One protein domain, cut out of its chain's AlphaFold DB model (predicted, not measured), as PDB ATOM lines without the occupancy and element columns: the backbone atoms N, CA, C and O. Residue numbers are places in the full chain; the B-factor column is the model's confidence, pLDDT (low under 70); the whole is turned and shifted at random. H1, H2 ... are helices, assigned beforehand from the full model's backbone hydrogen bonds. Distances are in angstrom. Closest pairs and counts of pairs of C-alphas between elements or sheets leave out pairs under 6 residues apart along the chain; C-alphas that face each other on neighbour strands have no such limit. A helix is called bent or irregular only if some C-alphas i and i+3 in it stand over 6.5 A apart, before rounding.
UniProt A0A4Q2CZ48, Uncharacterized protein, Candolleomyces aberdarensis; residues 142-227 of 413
ATOM      1  N   ARG A 142     101.658 186.830 126.942       88.94
ATOM      2  CA  ARG A 142     102.611 185.794 127.339       88.94
ATOM      3  C   ARG A 142     101.953 184.746 128.233       88.94
ATOM      4  O   ARG A 142     102.043 183.568 127.908       88.94
ATOM      5  N   ARG A 143     101.229 185.161 129.278       85.12
ATOM      6  CA  ARG A 143     100.469 184.276 130.177       85.12
ATOM      7  C   ARG A 143      99.469 183.428 129.400       85.12
ATOM      8  O   ARG A 143      99.478 182.214 129.535       85.12
ATOM      9  N   ASN A 144      98.679 184.044 128.518       88.00
ATOM     10  CA  ASN A 144      97.721 183.319 127.681       88.00
ATOM     11  C   ASN A 144      98.399 182.279 126.779       88.00
ATOM     12  O   ASN A 144      97.848 181.199 126.582       88.00
ATOM     13  N   LEU A 145      99.572 182.593 126.217       91.19
ATOM     14  CA  LEU A 145     100.335 181.646 125.405       91.19
ATOM     15  C   LEU A 145     100.835 180.464 126.245       91.19
ATOM     16  O   LEU A 145     100.668 179.324 125.819       91.19
ATOM     17  N   ILE A 146     101.408 180.729 127.423       90.06
ATOM     18  CA  ILE A 146     101.903 179.679 128.322       90.06
ATOM     19  C   ILE A 146     100.737 178.797 128.770       90.06
ATOM     20  O   ILE A 146     100.771 177.603 128.517       90.06
ATOM     21  N   THR A 147      99.646 179.372 129.287       88.38
ATOM     22  CA  THR A 147      98.450 178.612 129.688       88.38
ATOM     23  C   THR A 147      97.906 177.747 128.550       88.38
ATOM     24  O   THR A 147      97.578 176.585 128.766       88.38
ATOM     25  N   LYS A 148      97.836 178.276 127.319       92.75
ATOM     26  CA  LYS A 148      97.417 177.482 126.154       92.75
ATOM     27  C   LYS A 148      98.325 176.276 125.924       92.75
ATOM     28  O   LYS A 148      97.806 175.206 125.640       92.75
ATOM     29  N   ARG A 149      99.643 176.443 126.051       94.50
ATOM     30  CA  ARG A 149     100.636 175.374 125.876       94.50
ATOM     31  C   ARG A 149     100.609 174.364 127.026       94.50
ATOM     32  O   ARG A 149     100.569 173.169 126.762       94.50
ATOM     33  N   THR A 150     100.517 174.815 128.276       92.38
ATOM     34  CA  THR A 150     100.329 173.959 129.462       92.38
ATOM     35  C   THR A 150      99.066 173.103 129.347       92.38
ATOM     36  O   THR A 150      99.086 171.913 129.650       92.38
ATOM     37  N   ASN A 151      97.974 173.662 128.814       92.81
ATOM     38  CA  ASN A 151      96.728 172.919 128.601       92.81
ATOM     39  C   ASN A 151      96.855 171.775 127.575       92.81
ATOM     40  O   ASN A 151      95.992 170.901 127.548       92.81
ATOM     41  N   ILE A 152      97.902 171.759 126.740       95.81
ATOM     42  CA  ILE A 152      98.202 170.634 125.838       95.81
ATOM     43  C   ILE A 152      98.836 169.481 126.622       95.81
ATOM     44  O   ILE A 152      98.489 168.325 126.382       95.81
ATOM     45  N   LEU A 153      99.719 169.799 127.575       94.19
ATOM     46  CA  LEU A 153     100.410 168.834 128.432       94.19
ATOM     47  C   LEU A 153      99.455 168.145 129.417       94.19
ATOM     48  O   LEU A 153      99.546 166.935 129.608       94.19
ATOM     49  N   HIS A 154      98.508 168.893 129.991       91.25
ATOM     50  CA  HIS A 154      97.584 168.397 131.016       91.25
ATOM     51  C   HIS A 154      96.901 167.050 130.689       91.25
ATOM     52  O   HIS A 154      97.057 166.108 131.468       91.25
ATOM     53  N   PRO A 155      96.169 166.892 129.565       94.94
ATOM     54  CA  PRO A 155      95.506 165.622 129.265       94.94
ATOM     55  C   PRO A 155      96.502 164.471 129.074       94.94
ATOM     56  O   PRO A 155      96.205 163.352 129.470       94.94
ATOM     57  N   ILE A 156      97.693 164.743 128.532       93.94
ATOM     58  CA  ILE A 156      98.727 163.726 128.289       93.94
ATOM     59  C   ILE A 156      99.236 163.160 129.619       93.94
ATOM     60  O   ILE A 156      99.271 161.947 129.821       93.94
ATOM     61  N   VAL A 157      99.602 164.053 130.538       91.00
ATOM     62  CA  VAL A 157     100.074 163.697 131.878       91.00
ATOM     63  C   VAL A 157      98.979 162.970 132.654       91.00
ATOM     64  O   VAL A 157      99.224 161.910 133.228       91.00
ATOM     65  N   LYS A 158      97.751 163.492 132.623       91.19
ATOM     66  CA  LYS A 158      96.605 162.890 133.309       91.19
ATOM     67  C   LYS A 158      96.315 161.467 132.828       91.19
ATOM     68  O   LYS A 158      96.087 160.586 133.660       91.19
ATOM     69  N   ASP A 159      96.335 161.234 131.518       92.31
ATOM     70  CA  ASP A 159      96.112 159.906 130.939       92.31
ATOM     71  C   ASP A 159      97.205 158.923 131.381       92.31
ATOM     72  O   ASP A 159      96.904 157.789 131.752       92.31
ATOM     73  N   LEU A 160      98.462 159.370 131.426       87.94
ATOM     74  CA  LEU A 160      99.592 158.545 131.851       87.94
ATOM     75  C   LEU A 160      99.542 158.185 133.344       87.94
ATOM     76  O   LEU A 160      99.750 157.026 133.700       87.94
ATOM     77  N   ILE A 161      99.214 159.145 134.215       88.38
ATOM     78  CA  ILE A 161      99.019 158.892 135.655       88.38
ATOM     79  C   ILE A 161      97.864 157.913 135.866       88.38
ATOM     80  O   ILE A 161      97.950 157.001 136.686       88.38
ATOM     81  N   SER A 162      96.782 158.073 135.102       90.19
ATOM     82  CA  SER A 162      95.618 157.187 135.191       90.19
ATOM     83  C   SER A 162      95.956 155.748 134.787       90.19
ATOM     84  O   SER A 162      95.366 154.813 135.320       90.19
ATOM     85  N   GLN A 163      96.916 155.562 133.877       90.44
ATOM     86  CA  GLN A 163      97.395 154.245 133.442       90.44
ATOM     87  C   GLN A 163      98.439 153.633 134.385       90.44
ATOM     88  O   GLN A 163      98.648 152.421 134.344       90.44
ATOM     89  N   ASN A 164      99.089 154.432 135.235       86.88
ATOM     90  CA  ASN A 164     100.151 153.970 136.120       86.88
ATOM     91  C   ASN A 164      99.781 154.181 137.593       86.88
ATOM     92  O   ASN A 164     100.071 155.215 138.195       86.88
ATOM     93  N   GLN A 165      99.162 153.158 138.187       85.06
ATOM     94  CA  GLN A 165      98.709 153.197 139.577       85.06
ATOM     95  C   GLN A 165      99.851 153.454 140.575       85.06
ATOM     96  O   GLN A 165      99.613 154.087 141.597       85.06
ATOM     97  N   ALA A 166     101.085 153.038 140.265       83.19
ATOM     98  CA  ALA A 166     102.242 153.274 141.132       83.19
ATOM     99  C   ALA A 166     102.602 154.762 141.264       83.19
ATOM    100  O   ALA A 166     103.257 155.150 142.227       83.19
ATOM    101  N   LEU A 167     102.166 155.600 140.318       80.38
ATOM    102  CA  LEU A 167     102.362 157.044 140.389       80.38
ATOM    103  C   LEU A 167     101.265 157.735 141.212       80.38
ATOM    104  O   LEU A 167     101.473 158.857 141.662       80.38
ATOM    105  N   GLN A 168     100.105 157.108 141.444       78.12
ATOM    106  CA  GLN A 168      98.984 157.760 142.132       78.12
ATOM    107  C   GLN A 168      99.377 158.208 143.551       78.12
ATOM    108  O   GLN A 168      99.768 157.400 144.385       78.12
ATOM    109  N   GLY A 169      99.247 159.512 143.824       76.44
ATOM    110  CA  GLY A 169      99.545 160.121 145.129       76.44
ATOM    111  C   GLY A 169     100.945 160.731 145.272       76.44
ATOM    112  O   GLY A 169     101.172 161.478 146.217       76.44
ATOM    113  N   LEU A 170     101.855 160.485 144.324       79.00
ATOM    114  CA  LEU A 170     103.222 161.034 144.312       79.00
ATOM    115  C   LEU A 170     103.485 161.933 143.102       79.00
ATOM    116  O   LEU A 170     104.629 162.121 142.698       79.00
ATOM    117  N   VAL A 171     102.425 162.452 142.484       84.31
ATOM    118  CA  VAL A 171     102.556 163.200 141.239       84.31
ATOM    119  C   VAL A 171     102.487 164.705 141.489       84.31
ATOM    120  O   VAL A 171     101.563 165.144 142.187       84.31
ATOM    121  N   PRO A 172     103.392 165.497 140.881       87.56
ATOM    122  CA  PRO A 172     103.202 166.933 140.747       87.56
ATOM    123  C   PRO A 172     101.833 167.242 140.124       87.56
ATOM    124  O   PRO A 172     101.286 166.422 139.380       87.56
ATOM    125  N   GLN A 173     101.256 168.419 140.384       84.31
ATOM    126  CA  GLN A 173     100.078 168.805 139.593       84.31
ATOM    127  C   GLN A 173     100.511 169.351 138.229       84.31
ATOM    128  O   GLN A 173     101.684 169.547 137.924       84.31
ATOM    129  N   ASP A 174      99.519 169.653 137.403       80.56
ATOM    130  CA  ASP A 174      99.682 170.047 136.005       80.56
ATOM    131  C   ASP A 174     100.670 171.197 135.774       80.56
ATOM    132  O   ASP A 174     101.440 171.175 134.814       80.56
ATOM    133  N   PHE A 175     100.651 172.204 136.649       83.00
ATOM    134  CA  PHE A 175     101.538 173.362 136.542       83.00
ATOM    135  C   PHE A 175     102.966 173.053 136.988       83.00
ATOM    136  O   PHE A 175     103.903 173.575 136.389       83.00
ATOM    137  N   ASP A 176     103.147 172.148 137.950       86.19
ATOM    138  CA  ASP A 176     104.482 171.694 138.333       86.19
ATOM    139  C   ASP A 176     105.156 170.994 137.151       86.19
ATOM    140  O   ASP A 176     106.309 171.276 136.849       86.19
ATOM    141  N   PHE A 177     104.425 170.162 136.399       90.38
ATOM    142  CA  PHE A 177     104.974 169.541 135.191       90.38
ATOM    143  C   PHE A 177     105.440 170.558 134.154       90.38
ATOM    144  O   PHE A 177     106.465 170.339 133.516       90.38
ATOM    145  N   ALA A 178     104.721 171.670 133.983       90.88
ATOM    146  CA  ALA A 178     105.148 172.734 133.079       90.88
ATOM    147  C   ALA A 178     106.418 173.453 133.562       90.88
ATOM    148  O   ALA A 178     107.158 173.983 132.735       90.88
ATOM    149  N   ALA A 179     106.693 173.437 134.869       89.94
ATOM    150  CA  ALA A 179     107.910 173.990 135.452       89.94
ATOM    151  C   ALA A 179     109.117 173.031 135.377       89.94
ATOM    152  O   ALA A 179     110.251 173.493 135.533       89.94
ATOM    153  N   LEU A 180     108.899 171.737 135.110       92.94
ATOM    154  CA  LEU A 180     109.944 170.714 134.996       92.94
ATOM    155  C   LEU A 180     110.541 170.638 133.587       92.94
ATOM    156  O   LEU A 180     109.849 170.790 132.578       92.94
ATOM    157  N   GLU A 181     111.836 170.339 133.495       94.75
ATOM    158  CA  GLU A 181     112.471 170.035 132.210       94.75
ATOM    159  C   GLU A 181     112.137 168.606 131.750       94.75
ATOM    160  O   GLU A 181     112.050 167.694 132.574       94.75
ATOM    161  N   PRO A 182     111.969 168.367 130.435       96.12
ATOM    162  CA  PRO A 182     112.146 169.295 129.306       96.12
ATOM    163  C   PRO A 182     110.901 170.142 128.962       96.12
ATOM    164  O   PRO A 182     110.915 170.932 128.014       96.12
ATOM    165  N   PHE A 183     109.794 169.965 129.688       95.62
ATOM    166  CA  PHE A 183     108.505 170.587 129.364       95.62
ATOM    167  C   PHE A 183     108.539 172.109 129.484       95.62
ATOM    168  O   PHE A 183     107.984 172.803 128.629       95.62
ATOM    169  N   ARG A 184     109.255 172.630 130.482       94.69
ATOM    170  CA  ARG A 184     109.512 174.058 130.653       94.69
ATOM    171  C   ARG A 184     110.169 174.651 129.413       94.69
ATOM    172  O   ARG A 184     109.639 175.607 128.840       94.69
ATOM    173  N   SER A 185     111.270 174.068 128.938       95.69
ATOM    174  CA  SER A 185     111.937 174.535 127.719       95.69
ATOM    175  C   SER A 185     111.013 174.510 126.499       95.69
ATOM    176  O   SER A 185     110.999 175.472 125.732       95.69
ATOM    177  N   LEU A 186     110.173 173.483 126.343       96.81
ATOM    178  CA  LEU A 186     109.190 173.433 125.253       96.81
ATOM    179  C   LEU A 186     108.143 174.550 125.360       96.81
ATOM    180  O   LEU A 186     107.905 175.296 124.406       96.81
ATOM    181  N   ILE A 187     107.525 174.709 126.527       95.25
ATOM    182  CA  ILE A 187     106.446 175.676 126.747       95.25
ATOM    183  C   ILE A 187     106.963 177.115 126.603       95.25
ATOM    184  O   ILE A 187     106.319 177.963 125.962       95.25
ATOM    185  N   HIS A 188     108.140 177.396 127.164       92.56
ATOM    186  CA  HIS A 188     108.708 178.737 127.208       92.56
ATOM    187  C   HIS A 188     109.546 179.098 125.992       92.56
ATOM    188  O   HIS A 188     109.466 180.254 125.567       92.56
ATOM    189  N   GLY A 189     110.329 178.152 125.479       95.25
ATOM    190  CA  GLY A 189     111.314 178.355 124.421       95.25
ATOM    191  C   GLY A 189     110.727 178.339 123.014       95.25
ATOM    192  O   GLY A 189     111.281 178.996 122.137       95.25
ATOM    193  N   THR A 190     109.583 177.678 122.795       96.38
ATOM    194  CA  THR A 190     108.948 177.654 121.467       96.38
ATOM    195  C   THR A 190     108.552 179.080 121.034       96.38
ATOM    196  O   THR A 190     107.771 179.736 121.742       96.38
ATOM    197  N   PRO A 191     109.021 179.589 119.879       96.31
ATOM    198  CA  PRO A 191     108.672 180.919 119.375       96.31
ATOM    199  C   PRO A 191     107.157 181.151 119.255       96.31
ATOM    200  O   PRO A 191     106.379 180.220 119.069       96.31
ATOM    201  N   LYS A 192     106.697 182.408 119.345       92.62
ATOM    202  CA  LYS A 192     105.255 182.757 119.307       92.62
ATOM    203  C   LYS A 192     104.551 182.331 118.005       92.62
ATOM    204  O   LYS A 192     103.339 182.142 118.020       92.62
ATOM    205  N   GLY A 193     105.288 182.235 116.897       93.94
ATOM    206  CA  GLY A 193     104.760 181.844 115.584       93.94
ATOM    207  C   GLY A 193     104.747 180.338 115.326       93.94
ATOM    208  O   GLY A 193     104.190 179.919 114.319       93.94
ATOM    209  N   GLU A 194     105.341 179.543 116.214       97.06
ATOM    210  CA  GLU A 194     105.435 178.094 116.064       97.06
ATOM    211  C   GLU A 194     104.377 177.398 116.923       97.06
ATOM    212  O   GLU A 194     104.143 177.745 118.091       97.06
ATOM    213  N   GLU A 195     103.707 176.426 116.309       95.69
ATOM    214  CA  GLU A 195     102.684 175.624 116.960       95.69
ATOM    215  C   GLU A 195     103.342 174.515 117.785       95.69
ATOM    216  O   GLU A 195     104.030 173.646 117.256       95.69
ATOM    217  N   LEU A 196     103.114 174.546 119.099       97.69
ATOM    218  CA  LEU A 196     103.518 173.467 119.993       97.69
ATOM    219  C   LEU A 196     102.410 172.412 119.997       97.69
ATOM    220  O   LEU A 196     101.319 172.674 120.494       97.69
ATOM    221  N   THR A 197     102.682 171.244 119.425       97.62
ATOM    222  CA  THR A 197     101.719 170.135 119.316       97.62
ATOM    223  C   THR A 197     101.909 169.080 120.414       97.62
ATOM    224  O   THR A 197     102.864 169.138 121.190       97.62
ATOM    225  N   LYS A 198     101.005 168.092 120.486       97.50
ATOM    226  CA  LYS A 198     101.071 166.995 121.469       97.50
ATOM    227  C   LYS A 198     102.292 166.100 121.265       97.50
ATOM    228  O   LYS A 198     102.860 165.626 122.240       97.50
ATOM    229  N   GLU A 199     102.691 165.889 120.017       97.81
ATOM    230  CA  GLU A 199     103.786 165.000 119.621       97.81
ATOM    231  C   GLU A 199     105.100 165.413 120.295       97.81
ATOM    232  O   GLU A 199     105.772 164.565 120.874       97.81
ATOM    233  N   HIS A 200     105.377 166.720 120.362       97.81
ATOM    234  CA  HIS A 200     106.547 167.267 121.055       97.81
ATOM    235  C   HIS A 200     106.607 166.872 122.542       97.81
ATOM    236  O   HIS A 200     107.680 166.642 123.088       97.81
ATOM    237  N   PHE A 201     105.458 166.773 123.220       96.94
ATOM    238  CA  PHE A 201     105.403 166.322 124.613       96.94
ATOM    239  C   PHE A 201     105.537 164.798 124.726       96.94
ATOM    240  O   PHE A 201     106.196 164.301 125.640       96.94
ATOM    241  N   LEU A 202     104.927 164.056 123.793       95.81
ATOM    242  CA  LEU A 202     104.959 162.591 123.757       95.81
ATOM    243  C   LEU A 202     106.386 162.041 123.626       95.81
ATOM    244  O   LEU A 202     106.703 161.026 124.247       95.81
ATOM    245  N   GLU A 203     107.261 162.740 122.901       97.12
ATOM    246  CA  GLU A 203     108.683 162.393 122.748       97.12
ATOM    247  C   GLU A 203     109.444 162.306 124.082       97.12
ATOM    248  O   GLU A 203     110.434 161.578 124.194       97.12
ATOM    249  N   HIS A 204     108.980 163.010 125.116       96.06
ATOM    250  CA  HIS A 204     109.634 163.045 126.423       96.06
ATOM    251  C   HIS A 204     109.003 162.118 127.464       96.06
ATOM    252  O   HIS A 204     109.612 161.886 128.510       96.06
ATOM    253  N   LEU A 205     107.839 161.523 127.185       91.50
ATOM    254  CA  LEU A 205     107.168 160.621 128.125       91.50
ATOM    255  C   LEU A 205     107.998 159.406 128.566       91.50
ATOM    256  O   LEU A 205     107.909 159.063 129.745       91.50
ATOM    257  N   PRO A 206     108.844 158.777 127.723       93.62
ATOM    258  CA  PRO A 206     109.699 157.681 128.183       93.62
ATOM    259  C   PRO A 206     110.645 158.072 129.328       93.62
ATOM    260  O   PRO A 206     111.099 157.208 130.072       93.62
ATOM    261  N   ARG A 207     110.941 159.371 129.486       93.69
ATOM    262  CA  ARG A 207     111.798 159.908 130.551       93.69
ATOM    263  C   ARG A 207     111.018 160.340 131.791       93.69
ATOM    264  O   ARG A 207     111.645 160.705 132.781       93.69
ATOM    265  N   LEU A 208     109.682 160.301 131.760       90.75
ATOM    266  CA  LEU A 208     108.856 160.830 132.842       90.75
ATOM    267  C   LEU A 208     109.157 160.216 134.215       90.75
ATOM    268  O   LEU A 208     109.245 160.993 135.159       90.75
ATOM    269  N   PRO A 209     109.377 158.893 134.362       90.25
ATOM    270  CA  PRO A 209     109.713 158.326 135.668       90.25
ATOM    271  C   PRO A 209     110.941 158.985 136.309       90.25
ATOM    272  O   PRO A 209     110.885 159.367 137.469       90.25
ATOM    273  N   SER A 210     112.003 159.216 135.531       92.69
ATOM    274  CA  SER A 210     113.223 159.881 136.013       92.69
ATOM    275  C   SER A 210     113.007 161.372 136.303       92.69
ATOM    276  O   SER A 210     113.600 161.901 137.237       92.69
ATOM    277  N   ILE A 211     112.146 162.052 135.536       92.88
ATOM    278  CA  ILE A 211     111.773 163.452 135.802       92.88
ATOM    279  C   ILE A 211     111.012 163.561 137.132       92.88
ATOM    280  O   ILE A 211     111.262 164.477 137.908       92.88
ATOM    281  N   LEU A 212     110.098 162.624 137.399       91.75
ATOM    282  CA  LEU A 212     109.327 162.570 138.643       91.75
ATOM    283  C   LEU A 212     110.196 162.246 139.854       91.75
ATOM    284  O   LEU A 212     110.008 162.849 140.904       91.75
ATOM    285  N   GLU A 213     111.141 161.322 139.699       91.19
ATOM    286  CA  GLU A 213     112.122 160.992 140.732       91.19
ATOM    287  C   GLU A 213     112.985 162.213 141.071       91.19
ATOM    288  O   GLU A 213     113.016 162.626 142.221       91.19
ATOM    289  N   SER A 214     113.545 162.892 140.063       93.06
ATOM    290  CA  SER A 214     114.320 164.122 140.277       93.06
ATOM    291  C   SER A 214     113.502 165.231 140.944       93.06
ATOM    292  O   SER A 214     114.003 165.906 141.835       93.06
ATOM    293  N   TRP A 215     112.247 165.435 140.528       93.94
ATOM    294  CA  TRP A 215     111.368 166.414 141.172       93.94
ATOM    295  C   TRP A 215     111.112 166.061 142.638       93.94
ATOM    296  O   TRP A 215     111.141 166.933 143.502       93.94
ATOM    297  N   LYS A 216     110.854 164.781 142.918       92.75
ATOM    298  CA  LYS A 216     110.636 164.292 144.276       92.75
ATOM    299  C   LYS A 216     111.886 164.512 145.125       92.75
ATOM    300  O   LYS A 216     111.745 165.030 146.225       92.75
ATOM    301  N   ASP A 217     113.068 164.198 144.605       92.88
ATOM    302  CA  ASP A 217     114.344 164.414 145.292       92.88
ATOM    303  C   ASP A 217     114.550 165.894 145.644       92.88
ATOM    304  O   ASP A 217     114.939 166.215 146.766       92.88
ATOM    305  N   ASP A 218     114.225 166.808 144.722       92.25
ATOM    306  CA  ASP A 218     114.305 168.253 144.961       92.25
ATOM    307  C   ASP A 218     113.344 168.702 146.076       92.25
ATOM    308  O   ASP A 218     113.710 169.488 146.959       92.25
ATOM    309  N   VAL A 219     112.105 168.195 146.061       92.75
ATOM    310  CA  VAL A 219     111.104 168.504 147.092       92.75
ATOM    311  C   VAL A 219     111.496 167.896 148.440       92.75
ATOM    312  O   VAL A 219     111.407 168.578 149.462       92.75
ATOM    313  N   ASP A 220     111.965 166.651 148.460       94.25
ATOM    314  CA  ASP A 220     112.422 165.960 149.664       94.25
ATOM    315  C   ASP A 220     113.626 166.694 150.274       94.25
ATOM    316  O   ASP A 220     113.628 166.980 151.475       94.25
ATOM    317  N   ALA A 221     114.600 167.108 149.457       93.31
ATOM    318  CA  ALA A 221     115.730 167.923 149.894       93.31
ATOM    319  C   ALA A 221     115.265 169.238 150.532       93.31
ATOM    320  O   ALA A 221     115.723 169.593 151.621       93.31
ATOM    321  N   HIS A 222     114.309 169.939 149.908       93.25
ATOM    322  CA  HIS A 222     113.729 171.159 150.475       93.25
ATOM    323  C   HIS A 222     113.037 170.896 151.815       93.25
ATOM    324  O   HIS A 222     113.291 171.609 152.785       93.25
ATOM    325  N   LEU A 223     112.204 169.856 151.909       94.56
ATOM    326  CA  LEU A 223     111.506 169.489 153.144       94.56
ATOM    327  C   LEU A 223     112.476 169.135 154.277       94.56
ATOM    328  O   LEU A 223     112.238 169.528 155.420       94.56
ATOM    329  N   LEU A 224     113.578 168.449 153.966       94.12
ATOM    330  CA  LEU A 224     114.637 168.138 154.926       94.12
ATOM    331  C   LEU A 224     115.280 169.411 155.490       94.12
ATOM    332  O   LEU A 224     115.506 169.481 156.697       94.12
ATOM    333  N   THR A 225     115.478 170.459 154.675       93.69
ATOM    334  CA  THR A 225     116.020 171.743 155.170       93.69
ATOM    335  C   THR A 225     115.119 172.444 156.189       93.69
ATOM    336  O   THR A 225     115.590 173.282 156.961       93.69
ATOM    337  N   LEU A 226     113.823 172.111 156.212       94.62
ATOM    338  CA  LEU A 226     112.862 172.679 157.158       94.62
ATOM    339  C   LEU A 226     112.882 171.970 158.514       94.62
ATOM    340  O   LEU A 226     112.327 172.498 159.484       94.62
ATOM    341  N   LEU A 227     113.469 170.772 158.594       95.00
ATOM    342  CA  LEU A 227     113.504 169.999 159.826       95.00
ATOM    343  C   LEU A 227     114.472 170.627 160.846       95.00
ATOM    344  O   LEU A 227     115.489 171.218 160.480       95.00
TER     345      LEU A 227
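AT A GLANCE: This is residues 142 to 227 of the 413 residues of an uncharacterized protein of Candolleomyces aberdarensis (UniProt A0A4Q2CZ48). What shape do these atoms make? A long bent helix, H1, runs along one side of the body, H3 packs on its first arm H1a, and H2 lies nearest the middle. A second long helix, H5, starts near H1's other arm H1b and runs out of the body, and its last part, with the two residues after it, sticks out as an arm made by residues 217 to 227. What is it built of, and how large is it? The printed part has 86 residues with five named helices, in the order H1, H2, H3, H4, H5, and no named strand; the class is all helix. It is compact, with a radius of gyration of the C-alphas of 13.8 A, but elongated in outline, spanning 46 by 29 by 19 A.

HOW THE PARTS SIT: How does the first helix run? H1, residues 142 to 163, was assigned as one helix by its hydrogen bonds, but it is bent: C-alphas 152 and 155 are 6.6 A apart. Its arms H1a, residues 142 to 152, and H1b, residues 155 to 163, stand at a shallow tilt of 34 degrees, only just short of steep. What touches the first arm? H2, residues 174 to 179, only just touches H1a, with 3 pairs of C-alphas within 8 A, the closest being Thr 150 and Ala 178 at 6.1 A; they run opposite ways at a steep tilt of 60 degrees. H3, residues 183 to 189, touches H1a, the closest C-alphas being those of Arg 149 and Ile 187 at 5.9 A; they run opposite ways at a shallow tilt of 34.8 degrees, only just short of steep. H2 and H3 touch only at the corner by their link, the closest C-alphas being those of Ala 178 and Arg 184 at 5.2 A. Where do the last two helices stand? H4, residues 198 to 202, is close to but not clearly touching H1a, H1b and H3; its closest C-alpha pair with H3 is Phe 183 and Phe 201, 7.1 A apart. H5, residues 205 to 225, is near H1b and near H2, is apart from H1a and H3, and meets H4 only through their link. What do the backbone N and O atoms show? Each O i to N i+4 pair is within hydrogen-bond range in H1b, H2, H3 and H4, while H1a has 6 of 7 and H5 has 15 of 17.

IN THESE COORDINATES: Where does the first helix lie? H1a begins at C-alpha 142, at (102.611, 185.794, 127.339), and measures 15.9 A from first to last C-alpha. H1b measures 12.3 A and ends at C-alpha 163, at (97.395, 154.245, 133.442). How long are the others? From first to last C-alpha H2 measures 9.1 A, H3 9.6 A, H4 6.3 A and H5 30.6 A. H5 ends at C-alpha 225, at (116.020, 171.743, 155.170), and is irregular, with C-alphas 206 and 209 being 7.5 A apart.

THE WHOLE: How far does it reach? The two C-alphas farthest apart are those of Gly 193 and Leu 227, at 46.6 A. Residues 217 to 227, of which 217 to 225 belong to H5, stand free; the body without them has 75 residues and spans 38 by 20 by 20 A. Is anything missing, or any link long? The printed part has no cut. The links H2 to H3 and H4 to H5 are tight, and those from H1 to H2 and H3 to H4 are short. How sure is the model? The mean pLDDT of the printed part is 91.7, and no printed residue is under 70.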